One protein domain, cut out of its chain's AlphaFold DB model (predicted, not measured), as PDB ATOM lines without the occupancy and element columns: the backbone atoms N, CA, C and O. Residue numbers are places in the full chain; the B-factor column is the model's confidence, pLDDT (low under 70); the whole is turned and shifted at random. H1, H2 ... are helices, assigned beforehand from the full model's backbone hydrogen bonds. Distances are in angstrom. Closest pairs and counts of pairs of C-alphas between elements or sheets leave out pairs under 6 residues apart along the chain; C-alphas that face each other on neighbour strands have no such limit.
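AT A GLANCE: This is residues 102 to 156 of the 156 residues of an uncharacterized protein of Vibrio campbellii (strain ATCC BAA-1116 / BB120) (UniProt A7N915). Four short helices are set in a loose ring as two side-by-side pairs: H2 runs beside the longest helix, H4, and H1 beside H3, the second pair running about at right angles to the first. H1 lies at one end of the longest axis, and H4 leads to the chain's end at the other. The printed part has 55 residues, with four named helices in the order H1, H2, H3, H4 and no named strand; the class is all helix. The whole is compact, with a radius of gyration of the C-alphas of 10.3 A, and spans 31 by 22 by 18 A.

HOW THE PARTS SIT: H4, residues 141 to 154, is close to but not clearly touching H2, residues 113 to 121; their closest C-alphas, of Arg 145 and Leu 115, are 6.8 A apart. The two run the same way at a shallow tilt of 28 degrees. H3, residues 126 to 135, is close to but not clearly touching H4, with 7.4 A between their closest C-alphas, of Ile 133 and Leu 144, and about perpendicular to it at 81 degrees. H2 and H3 are near each other, their closest C-alphas 8.2 A apart. H1, residues 102 to 107, runs the same way as H3 at a shallow tilt of 16 degrees. These two are close but not clearly touching: their closest C-alphas, of Ile 107 and Lys 130, are 6.9 A apart. H1 and H4 are apart. In H1, H2, H3 and H4 every O i to N i+4 pair is within hydrogen-bond range.

IN THESE COORDINATES: H4 is 20.1 A long from C-alpha 141 at (-17.632, 16.731, 0.383) to C-alpha 154 at (-19.925, -3.151, 1.955). H3 measures 14.2 A, H2 12.1 A and H1 9.1 A, the last beginning at C-alpha 102, (-30.092, 24.539, 1.947).

THE WHOLE: The C-alphas of Val 102 and Asn 156, the two farthest apart, are 31.2 A from each other. The printed part has no cut, and its three links between helices are tight. Residue 123 and residues 153 to 156 have pLDDT under 70.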
ATOM      1  N   VAL A 102     -30.465  23.473   1.011       71.50
ATOM      2  CA  VAL A 102     -30.092  24.539   1.947       71.50
ATOM      3  C   VAL A 102     -29.634  23.934   3.270       71.50
ATOM      4  O   VAL A 102     -28.560  24.281   3.757       71.50
ATOM      5  N   GLU A 103     -30.375  22.964   3.810       73.69
ATOM      6  CA  GLU A 103     -29.975  22.250   5.029       73.69
ATOM      7  C   GLU A 103     -28.689  21.436   4.837       73.69
ATOM      8  O   GLU A 103     -27.825  21.414   5.715       73.69
ATOM      9  N   TRP A 104     -28.509  20.817   3.668       82.44
ATOM     10  CA  TRP A 104     -27.277  20.087   3.355       82.44
ATOM     11  C   TRP A 104     -26.065  21.021   3.247       82.44
ATOM     12  O   TRP A 104     -24.975  20.686   3.711       82.44
ATOM     13  N   LYS A 105     -26.252  22.233   2.720       79.62
ATOM     14  CA  LYS A 105     -25.202  23.258   2.689       79.62
ATOM     15  C   LYS A 105     -24.902  23.867   4.059       79.62
ATOM     16  O   LYS A 105     -23.801  24.377   4.246       79.62
ATOM     17  N   MET A 106     -25.821  23.796   5.024       77.94
ATOM     18  CA  MET A 106     -25.552  24.225   6.404       77.94
ATOM     19  C   MET A 106     -24.599  23.279   7.143       77.94
ATOM     20  O   MET A 106     -23.827  23.735   7.981       77.94
ATOM     21  N   ILE A 107     -24.639  21.977   6.842       79.75
ATOM     22  CA  ILE A 107     -23.742  20.987   7.464       79.75
ATOM     23  C   ILE A 107     -22.403  20.877   6.736       79.75
ATOM     24  O   ILE A 107     -21.377  20.622   7.362       79.75
ATOM     25  N   MET A 108     -22.413  21.058   5.415       80.62
ATOM     26  CA  MET A 108     -21.232  20.954   4.570       80.62
ATOM     27  C   MET A 108     -21.402  21.887   3.362       80.62
ATOM     28  O   MET A 108     -22.061  21.525   2.387       80.62
ATOM     29  N   PRO A 109     -20.838  23.104   3.405       80.00
ATOM     30  CA  PRO A 109     -21.121  24.140   2.412       80.00
ATOM     31  C   PRO A 109     -20.628  23.791   1.002       80.00
ATOM     32  O   PRO A 109     -21.203  24.267   0.022       80.00
ATOM     33  N   ASP A 110     -19.605  22.940   0.886       84.19
ATOM     34  CA  ASP A 110     -19.060  22.469  -0.390       84.19
ATOM     35  C   ASP A 110     -19.765  21.213  -0.938       84.19
ATOM     36  O   ASP A 110     -19.314  20.632  -1.926       84.19
ATOM     37  N   ILE A 111     -20.865  20.766  -0.323       84.50
ATOM     38  CA  ILE A 111     -21.546  19.544  -0.747       84.50
ATOM     39  C   ILE A 111     -22.195  19.687  -2.127       84.50
ATOM     40  O   ILE A 111     -22.975  20.602  -2.404       84.50
ATOM     41  N   ALA A 112     -21.880  18.741  -3.013       84.06
ATOM     42  CA  ALA A 112     -22.474  18.673  -4.338       84.06
ATOM     43  C   ALA A 112     -23.896  18.100  -4.268       84.06
ATOM     44  O   ALA A 112     -24.102  17.029  -3.702       84.06
ATOM     45  N   GLU A 113     -24.855  18.744  -4.937       79.31
ATOM     46  CA  GLU A 113     -26.250  18.277  -5.032       79.31
ATOM     47  C   GLU A 113     -26.349  16.808  -5.460       79.31
ATOM     48  O   GLU A 113     -27.091  16.028  -4.870       79.31
ATOM     49  N   LYS A 114     -25.531  16.405  -6.436       81.44
ATOM     50  CA  LYS A 114     -25.484  15.027  -6.928       81.44
ATOM     51  C   LYS A 114     -25.110  14.017  -5.837       81.44
ATOM     52  O   LYS A 114     -25.652  12.919  -5.817       81.44
ATOM     53  N   LEU A 115     -24.202  14.387  -4.930       84.31
ATOM     54  CA  LEU A 115     -23.827  13.536  -3.800       84.31
ATOM     55  C   LEU A 115     -24.996  13.397  -2.824       84.31
ATOM     56  O   LEU A 115     -25.271  12.296  -2.363       84.31
ATOM     57  N   VAL A 116     -25.704  14.493  -2.556       82.62
ATOM     58  CA  VAL A 116     -26.891  14.464  -1.701       82.62
ATOM     59  C   VAL A 116     -27.976  13.573  -2.303       82.62
ATOM     60  O   VAL A 116     -28.523  12.720  -1.611       82.62
ATOM     61  N   GLN A 117     -28.234  13.710  -3.605       81.50
ATOM     62  CA  GLN A 117     -29.156  12.841  -4.337       81.50
ATOM     63  C   GLN A 117     -28.777  11.371  -4.232       81.50
ATOM     64  O   GLN A 117     -29.647  10.542  -3.975       81.50
ATOM     65  N   ASP A 118     -27.498  11.034  -4.389       79.44
ATOM     66  CA  ASP A 118     -27.039   9.654  -4.256       79.44
ATOM     67  C   ASP A 118     -27.227   9.110  -2.831       79.44
ATOM     68  O   ASP A 118     -27.656   7.966  -2.680       79.44
ATOM     69  N   ILE A 119     -26.953   9.912  -1.798       81.44
ATOM     70  CA  ILE A 119     -27.122   9.526  -0.388       81.44
ATOM     71  C   ILE A 119     -28.599   9.272  -0.066       81.44
ATOM     72  O   ILE A 119     -28.955   8.195   0.409       81.44
ATOM     73  N   VAL A 120     -29.463  10.228  -0.407       78.69
ATOM     74  CA  VAL A 120     -30.912  10.140  -0.181       78.69
ATOM     75  C   VAL A 120     -31.522   8.977  -0.969       78.69
ATOM     76  O   VAL A 120     -32.371   8.247  -0.465       78.69
ATOM     77  N   LYS A 121     -31.036   8.723  -2.190       74.94
ATOM     78  CA  LYS A 121     -31.466   7.580  -3.009       74.94
ATOM     79  C   LYS A 121     -31.110   6.225  -2.390       74.94
ATOM     80  O   LYS A 121     -31.778   5.240  -2.694       74.94
ATOM     81  N   GLN A 122     -30.070   6.154  -1.561       71.44
ATOM     82  CA  GLN A 122     -29.742   4.954  -0.782       71.44
ATOM     83  C   GLN A 122     -30.548   4.851   0.527       71.44
ATOM     84  O   GLN A 122     -30.403   3.868   1.240       71.44
ATOM     85  N   GLY A 123     -31.423   5.819   0.816       68.88
ATOM     86  CA  GLY A 123     -32.305   5.814   1.983       68.88
ATOM     87  C   GLY A 123     -31.720   6.477   3.227       68.88
ATOM     88  O   GLY A 123     -32.360   6.428   4.269       68.88
ATOM     89  N   TYR A 124     -30.542   7.098   3.124       75.38
ATOM     90  CA  TYR A 124     -29.907   7.762   4.258       75.38
ATOM     91  C   TYR A 124     -30.444   9.177   4.460       75.38
ATOM     92  O   TYR A 124     -30.606   9.946   3.503       75.38
ATOM     93  N   GLU A 125     -30.655   9.544   5.721       77.81
ATOM     94  CA  GLU A 125     -31.137  10.871   6.102       77.81
ATOM     95  C   GLU A 125     -29.996  11.849   6.417       77.81
ATOM     96  O   GLU A 125     -28.858  11.476   6.710       77.81
ATOM     97  N   ILE A 126     -30.308  13.148   6.409       77.75
ATOM     98  CA  ILE A 126     -29.336  14.200   6.737       77.75
ATOM     99  C   ILE A 126     -28.747  14.049   8.153       77.75
ATOM    100  O   ILE A 126     -27.586  14.384   8.375       77.75
ATOM    101  N   GLU A 127     -29.518  13.519   9.107       76.25
ATOM    102  CA  GLU A 127     -29.065  13.265  10.484       76.25
ATOM    103  C   GLU A 127     -27.986  12.169  10.544       76.25
ATOM    104  O   GLU A 127     -27.030  12.275  11.321       76.25
ATOM    105  N   GLU A 128     -28.072  11.157   9.675       77.62
ATOM    106  CA  GLU A 128     -27.028  10.135   9.548       77.62
ATOM    107  C   GLU A 128     -25.750  10.740   8.975       77.62
ATOM    108  O   GLU A 128     -24.661  10.518   9.502       77.62
ATOM    109  N   VAL A 129     -25.876  11.607   7.969       82.38
ATOM    110  CA  VAL A 129     -24.720  12.309   7.399       82.38
ATOM    111  C   VAL A 129     -24.068  13.247   8.410       82.38
ATOM    112  O   VAL A 129     -22.841  13.287   8.493       82.38
ATOM    113  N   LYS A 130     -24.851  13.959   9.230       84.19
ATOM    114  CA  LYS A 130     -24.319  14.752  10.353       84.19
ATOM    115  C   LYS A 130     -23.525  13.881  11.324       84.19
ATOM    116  O   LYS A 130     -22.445  14.286  11.758       84.19
ATOM    117  N   SER A 131     -24.031  12.688  11.630       81.81
ATOM    118  CA  SER A 131     -23.340  11.721  12.486       81.81
ATOM    119  C   SER A 131     -22.027  11.258  11.853       81.81
ATOM    120  O   SER A 131     -20.989  11.328  12.507       81.81
ATOM    121  N   TRP A 132     -22.007  10.939  10.555       86.19
ATOM    122  CA  TRP A 132     -20.778  10.568   9.842       86.19
ATOM    123  C   TRP A 132     -19.739  11.687   9.826       86.19
ATOM    124  O   TRP A 132     -18.559  11.432  10.066       86.19
ATOM    125  N   ILE A 133     -20.165  12.928   9.573       84.44
ATOM    126  CA  ILE A 133     -19.279  14.098   9.583       84.44
ATOM    127  C   ILE A 133     -18.633  14.252  10.963       84.44
ATOM    128  O   ILE A 133     -17.424  14.467  11.043       84.44
ATOM    129  N   LYS A 134     -19.411  14.084  12.039       82.81
ATOM    130  CA  LYS A 134     -18.937  14.214  13.422       82.81
ATOM    131  C   LYS A 134     -18.043  13.049  13.859       82.81
ATOM    132  O   LYS A 134     -16.979  13.287  14.422       82.81
ATOM    133  N   GLU A 135     -18.445  11.805  13.604       81.62
ATOM    134  CA  GLU A 135     -17.730  10.600  14.049       81.62
ATOM    135  C   GLU A 135     -16.461  10.323  13.241       81.62
ATOM    136  O   GLU A 135     -15.448   9.893  13.792       81.62
ATOM    137  N   LYS A 136     -16.504  10.553  11.924       81.12
ATOM    138  CA  LYS A 136     -15.379  10.299  11.012       81.12
ATOM    139  C   LYS A 136     -14.571  11.557  10.698       81.12
ATOM    140  O   LYS A 136     -13.632  11.468   9.913       81.12
ATOM    141  N   GLN A 137     -14.923  12.694  11.308       83.00
ATOM    142  CA  GLN A 137     -14.274  13.998  11.124       83.00
ATOM    143  C   GLN A 137     -14.054  14.326   9.642       83.00
ATOM    144  O   GLN A 137     -12.937  14.604   9.212       83.00
ATOM    145  N   LEU A 138     -15.116  14.230   8.839       84.19
ATOM    146  CA  LEU A 138     -15.036  14.406   7.388       84.19
ATOM    147  C   LEU A 138     -14.898  15.902   7.055       84.19
ATOM    148  O   LEU A 138     -15.855  16.648   7.258       84.19
ATOM    149  N   PRO A 139     -13.749  16.361   6.524       79.81
ATOM    150  CA  PRO A 139     -13.472  17.793   6.399       79.81
ATOM    151  C   PRO A 139     -14.148  18.462   5.193       79.81
ATOM    152  O   PRO A 139     -14.202  19.685   5.137       79.81
ATOM    153  N   ASN A 140     -14.594  17.690   4.196       86.12
ATOM    154  CA  ASN A 140     -15.179  18.203   2.954       86.12
ATOM    155  C   ASN A 140     -16.038  17.146   2.240       86.12
ATOM    156  O   ASN A 140     -16.018  15.954   2.579       86.12
ATOM    157  N   SER A 141     -16.743  17.575   1.192       84.81
ATOM    158  CA  SER A 141     -17.632  16.731   0.383       84.81
ATOM    159  C   SER A 141     -16.921  15.566  -0.301       84.81
ATOM    160  O   SER A 141     -17.517  14.508  -0.508       84.81
ATOM    161  N   SER A 142     -15.632  15.708  -0.616       85.81
ATOM    162  CA  SER A 142     -14.840  14.639  -1.232       85.81
ATOM    163  C   SER A 142     -14.556  13.502  -0.249       85.81
ATOM    164  O   SER A 142     -14.642  12.330  -0.624       85.81
ATOM    165  N   ALA A 143     -14.270  13.828   1.014       85.25
ATOM    166  CA  ALA A 143     -14.126  12.845   2.081       85.25
ATOM    167  C   ALA A 143     -15.457  12.131   2.358       85.25
ATOM    168  O   ALA A 143     -15.486  10.900   2.428       85.25
ATOM    169  N   LEU A 144     -16.564  12.881   2.406       87.56
ATOM    170  CA  LEU A 144     -17.910  12.319   2.540       87.56
ATOM    171  C   LEU A 144     -18.252  11.372   1.388       87.56
ATOM    172  O   LEU A 144     -18.712  10.258   1.619       87.56
ATOM    173  N   ARG A 145     -17.956  11.761   0.145       87.81
ATOM    174  CA  ARG A 145     -18.180  10.917  -1.033       87.81
ATOM    175  C   ARG A 145     -17.382   9.619  -0.979       87.81
ATOM    176  O   ARG A 145     -17.922   8.569  -1.323       87.81
ATOM    177  N   ARG A 146     -16.112   9.672  -0.568       86.12
ATOM    178  CA  ARG A 146     -15.270   8.474  -0.409       86.12
ATOM    179  C   ARG A 146     -15.831   7.540   0.656       86.12
ATOM    180  O   ARG A 146     -15.944   6.348   0.396       86.12
ATOM    181  N   TYR A 147     -16.224   8.090   1.802       88.19
ATOM    182  CA  TYR A 147     -16.833   7.325   2.886       88.19
ATOM    183  C   TYR A 147     -18.144   6.662   2.444       88.19
ATOM    184  O   TYR A 147     -18.293   5.450   2.553       88.19
ATOM    185  N   PHE A 148     -19.044   7.431   1.832       87.19
ATOM    186  CA  PHE A 148     -20.298   6.924   1.285       87.19
ATOM    187  C   PHE A 148     -20.090   5.849   0.203       87.19
ATOM    188  O   PHE A 148     -20.788   4.839   0.173       87.19
ATOM    189  N   THR A 149     -19.091   6.017  -0.667       85.12
ATOM    190  CA  THR A 149     -18.749   5.002  -1.681       85.12
ATOM    191  C   THR A 149     -18.245   3.709  -1.034       85.12
ATOM    192  O   THR A 149     -18.615   2.627  -1.485       85.12
ATOM    193  N   ALA A 150     -17.445   3.807   0.032       84.06
ATOM    194  CA  ALA A 150     -16.971   2.649   0.786       84.06
ATOM    195  C   ALA A 150     -18.119   1.922   1.511       84.06
ATOM    196  O   ALA A 150     -18.164   0.692   1.487       84.06
ATOM    197  N   LEU A 151     -19.079   2.667   2.076       81.00
ATOM    198  CA  LEU A 151     -20.307   2.104   2.654       81.00
ATOM    199  C   LEU A 151     -21.101   1.312   1.609       81.00
ATOM    200  O   LEU A 151     -21.444   0.155   1.827       81.00
ATOM    201  N   LYS A 152     -21.303   1.893   0.422       74.50
ATOM    202  CA  LYS A 152     -22.039   1.250  -0.675       74.50
ATOM    203  C   LYS A 152     -21.383  -0.045  -1.180       74.50
ATOM    204  O   LYS A 152     -22.074  -0.928  -1.681       74.50
ATOM    205  N   GLN A 153     -20.058  -0.168  -1.073       66.94
ATOM    206  CA  GLN A 153     -19.329  -1.391  -1.434       66.94
ATOM    207  C   GLN A 153     -19.435  -2.497  -0.380       66.94
ATOM    208  O   GLN A 153     -19.241  -3.656  -0.720       66.94
ATOM    209  N   THR A 154     -19.750  -2.164   0.874       58.66
ATOM    210  CA  THR A 154     -19.925  -3.151   1.955       58.66
ATOM    211  C   THR A 154     -21.355  -3.685   2.057       58.66
ATOM    212  O   THR A 154     -21.587  -4.639   2.792       58.66
ATOM    213  N   THR A 155     -22.311  -3.086   1.340       53.34
ATOM    214  CA  THR A 155     -23.735  -3.479   1.339       53.34
ATOM    215  C   THR A 155     -24.154  -4.299   0.103       53.34
ATOM    216  O   THR A 155     -25.349  -4.510  -0.094       53.34
ATOM    217  N   ASN A 156     -23.204  -4.741  -0.734       44.31
ATOM    218  CA  ASN A 156     -23.438  -5.687  -1.839       44.31
ATOM    219  C   ASN A 156     -22.902  -7.077  -1.500       44.31
ATOM    220  O   ASN A 156     -21.803  -7.137  -0.907       44.31
TER     221      ASN A 156